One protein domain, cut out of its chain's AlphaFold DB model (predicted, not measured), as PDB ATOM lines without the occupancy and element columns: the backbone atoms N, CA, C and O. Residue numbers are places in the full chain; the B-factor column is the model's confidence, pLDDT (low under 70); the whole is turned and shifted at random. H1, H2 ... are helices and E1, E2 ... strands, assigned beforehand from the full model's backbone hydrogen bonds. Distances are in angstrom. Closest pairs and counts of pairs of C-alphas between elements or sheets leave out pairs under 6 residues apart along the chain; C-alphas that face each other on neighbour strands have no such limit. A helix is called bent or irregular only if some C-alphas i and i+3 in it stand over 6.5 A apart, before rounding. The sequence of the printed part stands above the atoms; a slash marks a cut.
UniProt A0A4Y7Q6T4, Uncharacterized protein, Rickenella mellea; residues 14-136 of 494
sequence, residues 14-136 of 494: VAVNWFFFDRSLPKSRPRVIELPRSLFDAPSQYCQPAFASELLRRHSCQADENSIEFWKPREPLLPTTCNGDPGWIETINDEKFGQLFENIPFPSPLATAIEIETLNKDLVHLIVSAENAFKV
ATOM      1  N   VAL A  14     212.173 208.179 126.843       86.38
ATOM      2  CA  VAL A  14     213.183 207.831 127.842       86.38
ATOM      3  C   VAL A  14     212.481 207.566 129.169       86.38
ATOM      4  O   VAL A  14     211.750 208.412 129.680       86.38
ATOM      5  N   ALA A  15     212.696 206.382 129.737       87.12
ATOM      6  CA  ALA A  15     212.166 206.025 131.047       87.12
ATOM      7  C   ALA A  15     213.106 206.532 132.150       87.12
ATOM      8  O   ALA A  15     214.247 206.098 132.215       87.12
ATOM      9  N   VAL A  16     212.638 207.403 133.042       86.50
ATOM     10  CA  VAL A  16     213.422 207.935 134.166       86.50
ATOM     11  C   VAL A  16     212.850 207.411 135.481       86.50
ATOM     12  O   VAL A  16     211.659 207.577 135.758       86.50
ATOM     13  N   ASN A  17     213.692 206.788 136.312       85.12
ATOM     14  CA  ASN A  17     213.293 206.462 137.683       85.12
ATOM     15  C   ASN A  17     213.395 207.709 138.558       85.12
ATOM     16  O   ASN A  17     214.486 208.259 138.724       85.12
ATOM     17  N   TRP A  18     212.282 208.100 139.163       87.81
ATOM     18  CA  TRP A  18     212.178 209.279 140.000       87.81
ATOM     19  C   TRP A  18     211.524 208.981 141.351       87.81
ATOM     20  O   TRP A  18     210.835 207.973 141.527       87.81
ATOM     21  N   PHE A  19     211.721 209.869 142.317       86.12
ATOM     22  CA  PHE A  19     211.133 209.770 143.646       86.12
ATOM     23  C   PHE A  19     210.607 211.122 144.119       86.12
ATOM     24  O   PHE A  19     211.338 212.106 144.092       86.12
ATOM     25  N   PHE A  20     209.359 211.165 144.592       85.25
ATOM     26  CA  PHE A  20     208.795 212.378 145.181       85.25
ATOM     27  C   PHE A  20     209.192 212.515 146.652       85.25
ATOM     28  O   PHE A  20     208.862 211.642 147.461       85.25
ATOM     29  N   PHE A  21     209.858 213.614 146.992       83.00
ATOM     30  CA  PHE A  21     210.225 213.969 148.355       83.00
ATOM     31  C   PHE A  21     209.240 214.999 148.921       83.00
ATOM     32  O   PHE A  21     209.273 216.175 148.569       83.00
ATOM     33  N   ASP A  22     208.368 214.546 149.823       79.81
ATOM     34  CA  ASP A  22     207.417 215.390 150.551       79.81
ATOM     35  C   ASP A  22     207.315 214.917 152.009       79.81
ATOM     36  O   ASP A  22     207.086 213.737 152.296       79.81
ATOM     37  N   ARG A  23     207.456 215.862 152.947       68.38
ATOM     38  CA  ARG A  23     207.360 215.632 154.401       68.38
ATOM     39  C   ARG A  23     206.016 215.030 154.822       68.38
ATOM     40  O   ARG A  23     205.946 214.310 155.817       68.38
ATOM     41  N   SER A  24     204.951 215.319 154.080       69.19
ATOM     42  CA  SER A  24     203.590 214.820 154.290       69.19
ATOM     43  C   SER A  24     203.352 213.421 153.695       69.19
ATOM     44  O   SER A  24     202.273 212.835 153.877       69.19
ATOM     45  N   LEU A  25     204.348 212.877 152.984       68.12
ATOM     46  CA  LEU A  25     204.319 211.584 152.299       68.12
ATOM     47  C   LEU A  25     205.610 210.778 152.560       68.12
ATOM     48  O   LEU A  25     206.309 210.408 151.620       68.12
ATOM     49  N   PRO A  26     205.895 210.388 153.819       60.00
ATOM     50  CA  PRO A  26     207.145 209.719 154.219       60.00
ATOM     51  C   PRO A  26     207.331 208.291 153.662       60.00
ATOM     52  O   PRO A  26     208.212 207.562 154.106       60.00
ATOM     53  N   LYS A  27     206.460 207.839 152.751       65.50
ATOM     54  CA  LYS A  27     206.428 206.472 152.206       65.50
ATOM     55  C   LYS A  27     206.233 206.453 150.687       65.50
ATOM     56  O   LYS A  27     205.527 205.585 150.165       65.50
ATOM     57  N   SER A  28     206.798 207.416 149.964       66.19
ATOM     58  CA  SER A  28     206.899 207.292 148.509       66.19
ATOM     59  C   SER A  28     207.839 206.130 148.158       66.19
ATOM     60  O   SER A  28     208.662 205.684 148.953       66.19
ATOM     61  N   ARG A  29     207.644 205.540 146.980       71.00
ATOM     62  CA  ARG A  29     208.553 204.546 146.397       71.00
ATOM     63  C   ARG A  29     209.055 205.118 145.081       71.00
ATOM     64  O   ARG A  29     208.269 205.838 144.458       71.00
ATOM     65  N   PRO A  30     210.273 204.778 144.630       79.00
ATOM     66  CA  PRO A  30     210.718 205.144 143.294       79.00
ATOM     67  C   PRO A  30     209.698 204.706 142.238       79.00
ATOM     68  O   PRO A  30     209.098 203.628 142.336       79.00
ATOM     69  N   ARG A  31     209.461 205.572 141.259       83.31
ATOM     70  CA  ARG A  31     208.512 205.401 140.159       83.31
ATOM     71  C   ARG A  31     209.225 205.616 138.839       83.31
ATOM     72  O   ARG A  31     210.247 206.278 138.792       83.31
ATOM     73  N   VAL A  32     208.656 205.081 137.769       86.88
ATOM     74  CA  VAL A  32     209.120 205.334 136.405       86.88
ATOM     75  C   VAL A  32     208.209 206.389 135.789       86.88
ATOM     76  O   VAL A  32     206.986 206.272 135.906       86.88
ATOM     77  N   ILE A  33     208.793 207.384 135.130       90.31
ATOM     78  CA  ILE A  33     208.097 208.278 134.201       90.31
ATOM     79  C   ILE A  33     208.707 208.112 132.810       90.31
ATOM     80  O   ILE A  33     209.921 207.980 132.684       90.31
ATOM     81  N   GLU A  34     207.875 208.080 131.773       89.81
ATOM     82  CA  GLU A  34     208.336 208.095 130.384       89.81
ATOM     83  C   GLU A  34     208.279 209.529 129.868       89.81
ATOM     84  O   GLU A  34     207.204 210.124 129.797       89.81
ATOM     85  N   LEU A  35     209.437 210.082 129.528       90.25
ATOM     86  CA  LEU A  35     209.566 211.420 128.968       90.25
ATOM     87  C   LEU A  35     209.873 211.317 127.476       90.25
ATOM     88  O   LEU A  35     210.675 210.469 127.089       90.25
ATOM     89  N   PRO A  36     209.304 212.182 126.631       92.56
ATOM     90  CA  PRO A  36     209.829 212.386 125.293       92.56
ATOM     91  C   PRO A  36     211.330 212.684 125.297       92.56
ATOM     92  O   PRO A  36     211.816 213.427 126.150       92.56
ATOM     93  N   ARG A  37     212.071 212.139 124.330       89.94
ATOM     94  CA  ARG A  37     213.516 212.356 124.198       89.94
ATOM     95  C   ARG A  37     213.828 213.831 123.978       89.94
ATOM     96  O   ARG A  37     214.749 214.349 124.597       89.94
ATOM     97  N   SER A  38     212.994 214.506 123.191       92.50
ATOM     98  CA  SER A  38     213.046 215.954 122.979       92.50
ATOM     99  C   SER A  38     212.994 216.732 124.299       92.50
ATOM    100  O   SER A  38     213.770 217.657 124.500       92.50
ATOM    101  N   LEU A  39     212.123 216.321 125.226       92.19
ATOM    102  CA  LEU A  39     211.942 216.951 126.530       92.19
ATOM    103  C   LEU A  39     213.093 216.628 127.486       92.19
ATOM    104  O   LEU A  39     213.505 217.474 128.273       92.19
ATOM    105  N   PHE A  40     213.615 215.405 127.401       91.06
ATOM    106  CA  PHE A  40     214.731 214.920 128.208       91.06
ATOM    107  C   PHE A  40     216.065 215.600 127.856       91.06
ATOM    108  O   PHE A  40     216.864 215.899 128.748       91.06
ATOM    109  N   ASP A  41     216.279 215.870 126.566       90.44
ATOM    110  CA  ASP A  41     217.455 216.571 126.040       90.44
ATOM    111  C   ASP A  41     217.296 218.111 126.088       90.44
ATOM    112  O   ASP A  41     218.266 218.846 125.899       90.44
ATOM    113  N   ALA A  42     216.092 218.622 126.371       91.69
ATOM    114  CA  ALA A  42     215.815 220.044 126.568       91.69
ATOM    115  C   ALA A  42     216.112 220.503 128.014       91.69
ATOM    116  O   ALA A  42     216.188 219.671 128.922       91.69
ATOM    117  N   PRO A  43     216.251 221.827 128.267       95.50
ATOM    118  CA  PRO A  43     216.396 222.376 129.617       95.50
ATOM    119  C   PRO A  43     215.366 221.809 130.600       95.50
ATOM    120  O   PRO A  43     214.168 221.784 130.314       95.50
ATOM    121  N   SER A  44     215.824 221.373 131.774       91.38
ATOM    122  CA  SER A  44     215.016 220.574 132.705       91.38
ATOM    123  C   SER A  44     213.718 221.244 133.169       91.38
ATOM    124  O   SER A  44     212.747 220.535 133.427       91.38
ATOM    125  N   GLN A  45     213.625 222.581 133.177       94.88
ATOM    126  CA  GLN A  45     212.359 223.300 133.424       94.88
ATOM    127  C   GLN A  45     211.208 222.850 132.511       94.88
ATOM    128  O   GLN A  45     210.060 222.799 132.941       94.88
ATOM    129  N   TYR A  46     211.489 222.445 131.268       95.19
ATOM    130  CA  TYR A  46     210.447 221.977 130.354       95.19
ATOM    131  C   TYR A  46     209.821 220.650 130.801       95.19
ATOM    132  O   TYR A  46     208.702 220.339 130.405       95.19
ATOM    133  N   CYS A  47     210.484 219.893 131.678       93.75
ATOM    134  CA  CYS A  47     209.922 218.680 132.262       93.75
ATOM    135  C   CYS A  47     208.913 218.957 133.390       93.75
ATOM    136  O   CYS A  47     208.141 218.058 133.728       93.75
ATOM    137  N   GLN A  48     208.878 220.162 133.973       94.62
ATOM    138  CA  GLN A  48     208.029 220.478 135.133       94.62
ATOM    139  C   GLN A  48     206.539 220.122 134.932       94.62
ATOM    140  O   GLN A  48     205.993 219.436 135.799       94.62
ATOM    141  N   PRO A  49     205.880 220.438 133.796       95.81
ATOM    142  CA  PRO A  49     204.469 220.086 133.588       95.81
ATOM    143  C   PRO A  49     204.205 218.573 133.588       95.81
ATOM    144  O   PRO A  49     203.177 218.105 134.091       95.81
ATOM    145  N   ALA A  50     205.149 217.783 133.060       92.88
ATOM    146  CA  ALA A  50     205.046 216.326 133.042       92.88
ATOM    147  C   ALA A  50     205.095 215.752 134.468       92.88
ATOM    148  O   ALA A  50     204.283 214.895 134.827       92.88
ATOM    149  N   PHE A  51     205.992 216.273 135.309       94.06
ATOM    150  CA  PHE A  51     206.091 215.867 136.710       94.06
ATOM    151  C   PHE A  51     204.927 216.389 137.564       94.06
ATOM    152  O   PHE A  51     204.424 215.634 138.393       94.06
ATOM    153  N   ALA A  52     204.422 217.605 137.329       93.25
ATOM    154  CA  ALA A  52     203.222 218.126 137.996       93.25
ATOM    155  C   ALA A  52     202.003 217.233 137.727       93.25
ATOM    156  O   ALA A  52     201.276 216.842 138.646       93.25
ATOM    157  N   SER A  53     201.825 216.847 136.461       91.94
ATOM    158  CA  SER A  53     200.760 215.941 136.029       91.94
ATOM    159  C   SER A  53     200.883 214.569 136.691       91.94
ATOM    160  O   SER A  53     199.892 214.009 137.168       91.94
ATOM    161  N   GLU A  54     202.101 214.031 136.776       92.00
ATOM    162  CA  GLU A  54     202.342 212.734 137.408       92.00
ATOM    163  C   GLU A  54     202.136 212.783 138.935       92.00
ATOM    164  O   GLU A  54     201.574 211.842 139.503       92.00
ATOM    165  N   LEU A  55     202.497 213.887 139.605       89.31
ATOM    166  CA  LEU A  55     202.217 214.114 141.031       89.31
ATOM    167  C   LEU A  55     200.716 214.148 141.321       89.31
ATOM    168  O   LEU A  55     200.247 213.463 142.239       89.31
ATOM    169  N   LEU A  56     199.942 214.860 140.501       90.62
ATOM    170  CA  LEU A  56     198.488 214.896 140.638       90.62
ATOM    171  C   LEU A  56     197.891 213.501 140.436       90.62
ATOM    172  O   LEU A  56     197.091 213.036 141.250       90.62
ATOM    173  N   ARG A  57     198.325 212.801 139.388       89.44
ATOM    174  CA  ARG A  57     197.799 211.485 139.017       89.44
ATOM    175  C   ARG A  57     198.120 210.396 140.040       89.44
ATOM    176  O   ARG A  57     197.288 209.528 140.287       89.44
ATOM    177  N   ARG A  58     199.331 210.394 140.605       85.12
ATOM    178  CA  ARG A  58     199.824 209.309 141.474       85.12
ATOM    179  C   ARG A  58     199.659 209.583 142.959       85.12
ATOM    180  O   ARG A  58     199.517 208.634 143.729       85.12
ATOM    181  N   HIS A  59     199.724 210.848 143.356       83.19
ATOM    182  CA  HIS A  59     199.748 211.259 144.759       83.19
ATOM    183  C   HIS A  59     198.562 212.146 145.144       83.19
ATOM    184  O   HIS A  59     198.496 212.582 146.295       83.19
ATOM    185  N   SER A  60     197.638 212.419 144.209       88.94
ATOM    186  CA  SER A  60     196.549 213.393 144.393       88.94
ATOM    187  C   SER A  60     197.085 214.740 144.885       88.94
ATOM    188  O   SER A  60     196.455 215.432 145.683       88.94
ATOM    189  N   CYS A  61     198.300 215.070 144.452       87.50
ATOM    190  CA  CYS A  61     199.068 216.206 144.915       87.50
ATOM    191  C   CYS A  61     199.100 217.232 143.790       87.50
ATOM    192  O   CYS A  61     199.708 216.993 142.748       87.50
ATOM    193  N   GLN A  62     198.394 218.342 143.977       90.81
ATOM    194  CA  GLN A  62     198.447 219.445 143.033       90.81
ATOM    195  C   GLN A  62     199.639 220.321 143.402       90.81
ATOM    196  O   GLN A  62     199.668 220.904 144.485       90.81
ATOM    197  N   ALA A  63     200.621 220.364 142.509       90.56
ATOM    198  CA  ALA A  63     201.795 221.221 142.597       90.56
ATOM    199  C   ALA A  63     201.704 222.330 141.541       90.56
ATOM    200  O   ALA A  63     201.121 222.121 140.475       90.56
ATOM    201  N   ASP A  64     202.269 223.498 141.843       92.75
ATOM    202  CA  ASP A  64     202.560 224.506 140.823       92.75
ATOM    203  C   ASP A  64     203.711 223.981 139.958       92.75
ATOM    204  O   ASP A  64     204.695 223.460 140.477       92.75
ATOM    205  N   GLU A  65     203.600 224.095 138.637       93.12
ATOM    206  CA  GLU A  65     204.660 223.654 137.726       93.12
ATOM    207  C   GLU A  65     205.981 224.365 138.052       93.12
ATOM    208  O   GLU A  65     207.034 223.735 138.081       93.12
ATOM    209  N   ASN A  66     205.923 225.647 138.423       92.06
ATOM    210  CA  ASN A  66     207.114 226.440 138.741       92.06
ATOM    211  C   ASN A  66     207.729 226.109 140.105       92.06
ATOM    212  O   ASN A  66     208.841 226.553 140.386       92.06
ATOM    213  N   SER A  67     207.017 225.369 140.960       92.25
ATOM    214  CA  SER A  67     207.525 224.968 142.271       92.25
ATOM    215  C   SER A  67     208.236 223.619 142.254       92.25
ATOM    216  O   SER A  67     208.743 223.190 143.292       92.25
ATOM    217  N   ILE A  68     208.257 222.947 141.098       92.75
ATOM    218  CA  ILE A  68     208.918 221.659 140.924       92.75
ATOM    219  C   ILE A  68     210.415 221.865 140.779       92.75
ATOM    220  O   ILE A  68     210.875 222.507 139.837       92.75
ATOM    221  N   GLU A  69     211.171 221.229 141.665       94.38
ATOM    222  CA  GLU A  69     212.625 221.196 141.602       94.38
ATOM    223  C   GLU A  69     213.119 219.768 141.381       94.38
ATOM    224  O   GLU A  69     212.532 218.786 141.850       94.38
ATOM    225  N   PHE A  70     214.233 219.669 140.664       94.81
ATOM    226  CA  PHE A  70     214.871 218.415 140.310       94.81
ATOM    227  C   PHE A  70     216.192 218.273 141.045       94.81
ATOM    228  O   PHE A  70     216.992 219.206 141.096       94.81
ATOM    229  N   TRP A  71     216.445 217.082 141.569       94.19
ATOM    230  CA  TRP A  71     217.681 216.775 142.268       94.19
ATOM    231  C   TRP A  71     218.235 215.445 141.787       94.19
ATOM    232  O   TRP A  71     217.479 214.499 141.564       94.19
ATOM    233  N   LYS A  72     219.555 215.349 141.676       93.00
ATOM    234  CA  LYS A  72     220.248 214.084 141.436       93.00
ATOM    235  C   LYS A  72     220.918 213.596 142.718       93.00
ATOM    236  O   LYS A  72     221.456 214.416 143.467       93.00
ATOM    237  N   PRO A  73     220.910 212.290 143.009       90.31
ATOM    238  CA  PRO A  73     221.771 211.741 144.049       90.31
ATOM    239  C   PRO A  73     223.244 212.015 143.733       90.31
ATOM    240  O   PRO A  73     223.672 211.841 142.594       90.31
ATOM    241  N   ARG A  74     224.027 212.431 144.737       90.88
ATOM    242  CA  ARG A  74     225.489 212.559 144.594       90.88
ATOM    243  C   ARG A  74     226.170 211.199 144.462       90.88
ATOM    244  O   ARG A  74     227.198 211.089 143.808       90.88
ATOM    245  N   GLU A  75     225.577 210.179 145.072       87.25
ATOM    246  CA  GLU A  75     225.970 208.780 144.934       87.25
ATOM    247  C   GLU A  75     224.771 207.971 144.422       87.25
ATOM    248  O   GLU A  75     223.646 208.213 144.878       87.25
ATOM    249  N   PRO A  76     224.966 207.010 143.500       83.94
ATOM    250  CA  PRO A  76     223.881 206.178 142.993       83.94
ATOM    251  C   PRO A  76     223.130 205.469 144.124       83.94
ATOM    252  O   PRO A  76     223.704 204.684 144.881       83.94
ATOM    253  N   LEU A  77     221.822 205.712 144.222       79.06
ATOM    254  CA  LEU A  77     220.982 205.044 145.212       79.06
ATOM    255  C   LEU A  77     220.527 203.690 144.672       79.06
ATOM    256  O   LEU A  77     219.618 203.615 143.838       79.06
ATOM    257  N   LEU A  78     221.155 202.627 145.172       73.38
ATOM    258  CA  LEU A  78     220.726 201.251 144.946       73.38
ATOM    259  C   LEU A  78     219.697 200.831 146.009       73.38
ATOM    260  O   LEU A  78     219.768 201.268 147.160       73.38
ATOM    261  N   PRO A  79     218.793 199.888 145.698       60.47
ATOM    262  CA  PRO A  79     217.888 199.317 146.692       60.47
ATOM    263  C   PRO A  79     218.637 198.571 147.811       60.47
ATOM    264  O   PRO A  79     218.066 198.317 148.868       60.47
ATOM    265  N   THR A  80     219.899 198.196 147.571       56.78
ATOM    266  CA  THR A  80     220.746 197.374 148.446       56.78
ATOM    267  C   THR A  80     221.721 198.168 149.317       56.78
ATOM    268  O   THR A  80     222.245 197.607 150.274       56.78
ATOM    269  N   THR A  81     221.978 199.447 149.031       58.38
ATOM    270  CA  THR A  81     222.955 200.270 149.774       58.38
ATOM    271  C   THR A  81     222.425 200.818 151.102       58.38
ATOM    272  O   THR A  81     223.189 201.384 151.880       58.38
ATOM    273  N   CYS A  82     221.138 200.632 151.408       54.72
ATOM    274  CA  CYS A  82     220.524 201.121 152.642       54.72
ATOM    275  C   CYS A  82     220.343 199.986 153.664       54.72
ATOM    276  O   CYS A  82     219.633 199.008 153.428       54.72
ATOM    277  N   ASN A  83     220.991 200.130 154.822       48.59
ATOM    278  CA  ASN A  83     220.984 199.161 155.918       48.59
ATOM    279  C   ASN A  83     219.618 199.105 156.632       48.59
ATOM    280  O   ASN A  83     219.417 199.811 157.619       48.59
ATOM    281  N   GLY A  84     218.705 198.235 156.189       50.19
ATOM    282  CA  GLY A  84     217.581 197.772 157.016       50.19
ATOM    283  C   GLY A  84     216.249 197.630 156.277       50.19
ATOM    284  O   GLY A  84     215.646 198.624 155.902       50.19
ATOM    285  N   ASP A  85     215.786 196.382 156.165       47.16
ATOM    286  CA  ASP A  85     214.462 195.921 155.715       47.16
ATOM    287  C   ASP A  85     214.007 196.243 154.265       47.16
ATOM    288  O   ASP A  85     214.375 197.249 153.662       47.16
ATOM    289  N   PRO A  86     213.187 195.364 153.645       45.53
ATOM    290  CA  PRO A  86     212.662 195.573 152.297       45.53
ATOM    291  C   PRO A  86     211.702 196.772 152.240       45.53
ATOM    292  O   PRO A  86     210.509 196.666 152.528       45.53
ATOM    293  N   GLY A  87     212.229 197.908 151.793       52.91
ATOM    294  CA  GLY A  87     211.486 199.139 151.549       52.91
ATOM    295  C   GLY A  87     212.231 200.348 152.097       52.91
ATOM    296  O   GLY A  87     212.519 200.419 153.282       52.91
ATOM    297  N   TRP A  88     212.515 201.317 151.230       58.41
ATOM    298  CA  TRP A  88     213.180 202.558 151.615       58.41
ATOM    299  C   TRP A  88     212.269 203.387 152.532       58.41
ATOM    300  O   TRP A  88     211.254 203.921 152.083       58.41
ATOM    301  N   ILE A  89     212.591 203.459 153.825       55.72
ATOM    302  CA  ILE A  89     211.991 204.419 154.762       55.72
ATOM    303  C   ILE A  89     213.134 205.051 155.551       55.72
ATOM    304  O   ILE A  89     213.522 204.564 156.609       55.72
ATOM    305  N   GLU A  90     213.678 206.142 155.024       62.19
ATOM    306  CA  GLU A  90     214.652 206.961 155.733       62.19
ATOM    307  C   GLU A  90     214.109 208.381 155.890       62.19
ATOM    308  O   GLU A  90     213.712 209.027 154.922       62.19
ATOM    309  N   THR A  91     214.079 208.873 157.127       65.00
ATOM    310  CA  THR A  91     213.767 210.278 157.393       65.00
ATOM    311  C   THR A  91     215.035 211.094 157.181       65.00
ATOM    312  O   THR A  91     215.954 211.047 158.000       65.00
ATOM    313  N   ILE A  92     215.089 211.845 156.085       72.00
ATOM    314  CA  ILE A  92     216.199 212.741 155.751       72.00
ATOM    315  C   ILE A  92     215.789 214.163 156.159       72.00
ATOM    316  O   ILE A  92     214.714 214.628 155.785       72.00
ATOM    317  N   ASN A  93     216.606 214.839 156.971       80.12
ATOM    318  CA  ASN A  93     216.408 216.260 157.283       80.12
ATOM    319  C   ASN A  93     217.019 217.145 156.178       80.12
ATOM    320  O   ASN A  93     217.821 216.660 155.386       80.12
ATOM    321  N   ASP A  94     216.667 218.433 156.122       75.50
ATOM    322  CA  ASP A  94     217.095 219.327 155.025       75.50
ATOM    323  C   ASP A  94     218.621 219.429 154.896       75.50
ATOM    324  O   ASP A  94     219.163 219.460 153.793       75.50
ATOM    325  N   GLU A  95     219.324 219.433 156.030       82.62
ATOM    326  CA  GLU A  95     220.785 219.488 156.068       82.62
ATOM    327  C   GLU A  95     221.406 218.243 155.419       82.62
ATOM    328  O   GLU A  95     222.283 218.354 154.563       82.62
ATOM    329  N   LYS A  96     220.905 217.053 155.767       84.25
ATOM    330  CA  LYS A  96     221.334 215.782 155.174       84.25
ATOM    331  C   LYS A  96     220.877 215.665 153.718       84.25
ATOM    332  O   LYS A  96     221.581 215.066 152.913       84.25
ATOM    333  N   PHE A  97     219.740 216.257 153.357       83.94
ATOM    334  CA  PHE A  97     219.242 216.257 151.984       83.94
ATOM    335  C   PHE A  97     220.211 216.991 151.048       83.94
ATOM    336  O   PHE A  97     220.645 216.411 150.059       83.94
ATOM    337  N   GLY A  98     220.658 218.200 151.405       86.25
ATOM    338  CA  GLY A  98     221.654 218.936 150.609       86.25
ATOM    339  C   GLY A  98     223.041 218.272 150.545       86.25
ATOM    340  O   GLY A  98     223.823 218.548 149.634       86.25
ATOM    341  N   GLN A  99     223.353 217.382 151.495       88.50
ATOM    342  CA  GLN A  99     224.576 216.571 151.480       88.50
ATOM    343  C   GLN A  99     224.463 215.352 150.555       88.50
ATOM    344  O   GLN A  99     225.455 214.974 149.945       88.50
ATOM    345  N   LEU A 100     223.281 214.740 150.454       86.88
ATOM    346  CA  LEU A 100     223.049 213.525 149.661       86.88
ATOM    347  C   LEU A 100     222.645 213.816 148.216       86.88
ATOM    348  O   LEU A 100     222.898 213.002 147.326       86.88
ATOM    349  N   PHE A 101     222.015 214.963 147.983       90.69
ATOM    350  CA  PHE A 101     221.445 215.331 146.699       90.69
ATOM    351  C   PHE A 101     222.007 216.660 146.215       90.69
ATOM    352  O   PHE A 101     222.315 217.570 146.985       90.69
ATOM    353  N   GLU A 102     222.138 216.764 144.905       93.75
ATOM    354  CA  GLU A 102     222.546 217.968 144.211       93.75
ATOM    355  C   GLU A 102     221.378 218.489 143.382       93.75
ATOM    356  O   GLU A 102     220.743 217.733 142.646       93.75
ATOM    357  N   ASN A 103     221.077 219.778 143.526       94.75
ATOM    358  CA  ASN A 103     220.043 220.429 142.734       94.75
ATOM    359  C   ASN A 103     220.472 220.471 141.262       94.75
ATOM    360  O   ASN A 103     221.618 220.807 140.962       94.75
ATOM    361  N   ILE A 104     219.553 220.144 140.357       92.19
ATOM    362  CA  ILE A 104     219.771 220.237 138.916       92.19
ATOM    363  C   ILE A 104     219.358 221.642 138.466       92.19
ATOM    364  O   ILE A 104     218.171 221.969 138.522       92.19
ATOM    365  N   PRO A 105     220.293 222.476 137.973       91.12
ATOM    366  CA  PRO A 105     219.949 223.808 137.499       91.12
ATOM    367  C   PRO A 105     219.042 223.724 136.269       91.12
ATOM    368  O   PRO A 105     219.397 223.067 135.290       91.12
ATOM    369  N   PHE A 106     217.930 224.460 136.272       90.31
ATOM    370  CA  PHE A 106     216.949 224.468 135.178       90.31
ATOM    371  C   PHE A 106     217.482 224.728 133.762       90.31
ATOM    372  O   PHE A 106     216.967 224.107 132.830       90.31
ATOM    373  N   PRO A 107     218.512 225.573 133.552       90.75
ATOM    374  CA  PRO A 107     219.103 225.741 132.226       90.75
ATOM    375  C   PRO A 107     219.760 224.465 131.679       90.75
ATOM    376  O   PRO A 107     219.998 224.373 130.478       90.75
ATOM    377  N   SER A 108     220.067 223.496 132.544       87.25
ATOM    378  CA  SER A 108     220.735 222.252 132.168       87.25
ATOM    379  C   SER A 108     219.719 221.229 131.663       87.25
ATOM    380  O   SER A 108     218.681 221.037 132.314       87.25
ATOM    381  N   PRO A 109     220.009 220.535 130.549       92.75
ATOM    382  CA  PRO A 109     219.247 219.366 130.144       92.75
ATOM    383  C   PRO A 109     219.228 218.289 131.223       92.75
ATOM    384  O   PRO A 109     220.251 218.055 131.877       92.75
ATOM    385  N   LEU A 110     218.092 217.598 131.383       89.44
ATOM    386  CA  LEU A 110     218.035 216.461 132.307       89.44
ATOM    387  C   LEU A 110     219.048 215.398 131.893       89.44
ATOM    388  O   LEU A 110     219.787 214.939 132.756       89.44
ATOM    389  N   ALA A 111     219.141 215.089 130.595       89.19
ATOM    390  CA  ALA A 111     220.079 214.113 130.040       89.19
ATOM    391  C   ALA A 111     221.527 214.315 130.511       89.19
ATOM    392  O   ALA A 111     222.178 213.365 130.940       89.19
ATOM    393  N   THR A 112     222.012 215.558 130.475       87.94
ATOM    394  CA  THR A 112     223.373 215.907 130.900       87.94
ATOM    395  C   THR A 112     223.520 215.859 132.414       87.94
ATOM    396  O   THR A 112     224.548 215.423 132.917       87.94
ATOM    397  N   ALA A 113     222.500 216.297 133.154       86.19
ATOM    398  CA  ALA A 113     222.584 216.407 134.603       86.19
ATOM    399  C   ALA A 113     222.709 215.045 135.298       86.19
ATOM    400  O   ALA A 113     223.449 214.934 136.274       86.19
ATOM    401  N   ILE A 114     222.004 214.023 134.808       86.00
ATOM    402  CA  ILE A 114     221.936 212.708 135.464       86.00
ATOM    403  C   ILE A 114     222.997 211.701 134.988       86.00
ATOM    404  O   ILE A 114     223.012 210.594 135.514       86.00
ATOM    405  N   GLU A 115     223.888 212.087 134.057       72.06
ATOM    406  CA  GLU A 115     225.076 211.316 133.613       72.06
ATOM    407  C   GLU A 115     224.797 209.811 133.401       72.06
ATOM    408  O   GLU A 115     225.518 208.932 133.872       72.06
ATOM    409  N   ILE A 116     223.696 209.487 132.714       63.56
ATOM    410  CA  ILE A 116     223.256 208.096 132.549       63.56
ATOM    411  C   ILE A 116     223.985 207.459 131.365       63.56
ATOM    412  O   ILE A 116     223.530 207.553 130.227       63.56
ATOM    413  N   GLU A 117     225.078 206.744 131.636       52.19
ATOM    414  CA  GLU A 117     225.680 205.836 130.645       52.19
ATOM    415  C   GLU A 117     224.798 204.596 130.407       52.19
ATOM    416  O   GLU A 117     224.752 204.072 129.297       52.19
ATOM    417  N   THR A 118     224.029 204.144 131.413       54.03
ATOM    418  CA  THR A 118     223.050 203.050 131.262       54.03
ATOM    419  C   THR A 118     221.828 203.208 132.178       54.03
ATOM    420  O   THR A 118     221.946 203.432 133.380       54.03
ATOM    421  N   LEU A 119     220.622 203.051 131.611       63.66
ATOM    422  CA  LEU A 119     219.333 203.084 132.319       63.66
ATOM    423  C   LEU A 119     219.140 201.835 133.194       63.66
ATOM    424  O   LEU A 119     218.385 200.914 132.859       63.66
ATOM    425  N   ASN A 120     219.837 201.782 134.328       69.75
ATOM    426  CA  ASN A 120     219.640 200.721 135.303       69.75
ATOM    427  C   ASN A 120     218.300 200.929 136.024       69.75
ATOM    428  O   ASN A 120     218.121 201.867 136.798       69.75
ATOM    429  N   LYS A 121     217.354 200.015 135.793       66.81
ATOM    430  CA  LYS A 121     215.994 200.085 136.352       66.81
ATOM    431  C   LYS A 121     215.957 200.052 137.879       66.81
ATOM    432  O   LYS A 121     214.935 200.442 138.440       66.81
ATOM    433  N   ASP A 122     217.043 199.641 138.522       68.56
ATOM    434  CA  ASP A 122     217.139 199.550 139.973       68.56
ATOM    435  C   ASP A 122     217.691 200.834 140.619       68.56
ATOM    436  O   ASP A 122     217.579 200.987 141.831       68.56
ATOM    437  N   LEU A 123     218.228 201.785 139.843       77.25
ATOM    438  CA  LEU A 123     218.752 203.052 140.361       77.25
ATOM    439  C   LEU A 123     217.680 204.141 140.410       77.25
ATOM    440  O   LEU A 123     216.905 204.313 139.466       77.25
ATOM    441  N   VAL A 124     217.655 204.920 141.494       77.00
ATOM    442  CA  VAL A 124     216.927 206.198 141.521       77.00
ATOM    443  C   VAL A 124     217.794 207.248 140.837       77.00
ATOM    444  O   VAL A 124     218.895 207.522 141.301       77.00
ATOM    445  N   HIS A 125     217.295 207.836 139.751       80.94
ATOM    446  CA  HIS A 125     218.046 208.825 138.970       80.94
ATOM    447  C   HIS A 125     217.683 210.259 139.364       80.94
ATOM    448  O   HIS A 125     218.520 211.152 139.295       80.94
ATOM    449  N   LEU A 126     216.433 210.479 139.787       88.50
ATOM    450  CA  LEU A 126     215.886 211.811 140.024       88.50
ATOM    451  C   LEU A 126     215.084 211.862 141.329       88.50
ATOM    452  O   LEU A 126     214.216 211.025 141.568       88.50
ATOM    453  N   ILE A 127     215.318 212.867 142.160       88.56
ATOM    454  CA  ILE A 127     214.422 213.240 143.256       88.56
ATOM    455  C   ILE A 127     213.669 214.497 142.835       88.56
ATOM    456  O   ILE A 127     214.246 215.413 142.255       88.56
ATOM    457  N   VAL A 128     212.375 214.526 143.121       89.88
ATOM    458  CA  VAL A 128     211.479 215.631 142.792       89.88
ATOM    459  C   VAL A 128     210.934 216.198 144.092       89.88
ATOM    460  O   VAL A 128     210.374 215.450 144.896       89.88
ATOM    461  N   SER A 129     211.077 217.503 144.291       90.62
ATOM    462  CA  SER A 129     210.372 218.259 145.333       90.62
ATOM    463  C   SER A 129     209.390 219.227 144.683       90.62
ATOM    464  O   SER A 129     209.540 219.587 143.518       90.62
ATOM    465  N   ALA A 130     208.359 219.617 145.428       88.62
ATOM    466  CA  ALA A 130     207.412 220.635 144.999       88.62
ATOM    467  C   ALA A 130     207.064 221.543 146.180       88.62
ATOM    468  O   ALA A 130     206.505 221.079 147.180       88.62
ATOM    469  N   GLU A 131     207.374 222.836 146.079       84.00
ATOM    470  CA  GLU A 131     206.894 223.803 147.069       84.00
ATOM    471  C   GLU A 131     205.390 224.055 146.888       84.00
ATOM    472  O   GLU A 131     204.851 223.973 145.784       84.00
ATOM    473  N   ASN A 132     204.680 224.367 147.975       77.56
ATOM    474  CA  ASN A 132     203.245 224.696 147.952       77.56
ATOM    475  C   ASN A 132     202.319 223.595 147.403       77.56
ATOM    476  O   ASN A 132     201.183 223.879 147.023       77.56
ATOM    477  N   ALA A 133     202.768 222.340 147.384       80.62
ATOM    478  CA  ALA A 133     201.941 221.236 146.935       80.62
ATOM    479  C   ALA A 133     200.876 220.886 147.993       80.62
ATOM    480  O   ALA A 133     201.181 220.743 149.181       80.62
ATOM    481  N   PHE A 134     199.615 220.746 147.582       83.50
ATOM    482  CA  PHE A 134     198.514 220.397 148.486       83.50
ATOM    483  C   PHE A 134     197.757 219.160 148.004       83.50
ATOM    484  O   PHE A 134     197.624 218.892 146.808       83.50
ATOM    485  N   LYS A 135     197.258 218.373 148.962       82.50
ATOM    486  CA  LYS A 135     196.470 217.173 148.669       82.50
ATOM    487  C   LYS A 135     195.062 217.573 148.246       82.50
ATOM    488  O   LYS A 135     194.285 218.096 149.045       82.50
ATOM    489  N   VAL A 136     194.721 217.275 147.002       81.56
ATOM    490  CA  VAL A 136     193.374 217.448 146.464       81.56
ATOM    491  C   VAL A 136     192.513 216.308 147.004       81.56
ATOM    492  O   VAL A 136     192.684 215.157 146.611       81.56
TER     493      VAL A 136
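What this domain is: This is residues 14 to 136 of the 494 residues of an uncharacterized protein of Rickenella mellea (UniProt A0A4Y7Q6T4). A strongly twisted sheet of five strands, E2, E1, E5, E3, E4, is covered on one face by the long, kinked helix H2; three small helices, H1, H3 and H4, graze it, and residues 74 to 93 make a wide loop. The 123 printed residues hold, in chain order, E1 E2 H1 H2 E3 H3 E4 H4 E5; the sheet is mixed, with only E1 and E5 parallel. The class is mixed, helices and strands, with 59 residues, under half, in named elements. The whole is compact, with a radius of gyration of the C-alphas of 13.8 A and spans of 39 by 38 by 25 A.

Where its parts are: Find C-alpha 14 at (213.183, 207.831, 127.842), where E1, residues 14 to 20, begins its 18.5 A. Beside it look for E2, residues 31 to 36, and E5, residues 126 to 130, which ends at C-alpha 130, (207.412, 220.635, 144.999). E3, residues 68 to 73, is 16.5 A long, and E4 is residues 101 to 103. H2, residues 44 to 59, runs 21.6 A from C-alpha 44 at (215.016, 220.574, 132.705). The small helices are H1, residues 37 to 41, H3, residues 94 to 100, and H4, residues 110 to 113.

How they stand to each other: Begin at E1, which pairs with E2 over residues 14 to 18, a hairpin with N 16 and O 33 at 2.8 A, and with E5 over residues 18 to 20, N 19 and O 126 at 2.8 A. E5 and E3 are antiparallel, N 71 and O 127 at 2.8 A, and so are E3 and the edge strand E4, N 72 and O 102 at 2.8 A. Two split strand-helix-strand units, each of two strands that run the same way in the sheet but are not neighbours, with helices between them along the chain, are E2, H1 H2, E3, with E1 and E5 between its strands in the sheet, and E4, H4, E5, with E3 between its strands; both crossovers are right-handed. With H2 the sheet makes two layers. H2 runs across the strands, at 64 degrees to E1 on the local plane and a height of 5.7 A over the sheet; it is over E1, only just, with 4 C-alphas on E1 and 2 on E5. It is irregular, C-alphas 46 and 49 being 7.1 A apart, with a kink of 31 degrees near residue 51. H1 and H4 touch, closest at the C-alphas of Asp 41 and Ala 111, 5.4 A. H2 and H3 are apart. Every O i to N i+4 pair is within hydrogen-bond range in H1 and H3, and 9 of 12 in H2; H4 is too short for one.

The domain as a whole: Look to Ser 38 and Gly 84 for the two C-alphas farthest apart, 38.9 A. The printed part has no cut. The links E3 to H3 and H4 to E5 are long. The pLDDT is under 70 at residues 23 to 28, 79 to 91 and 116 to 122.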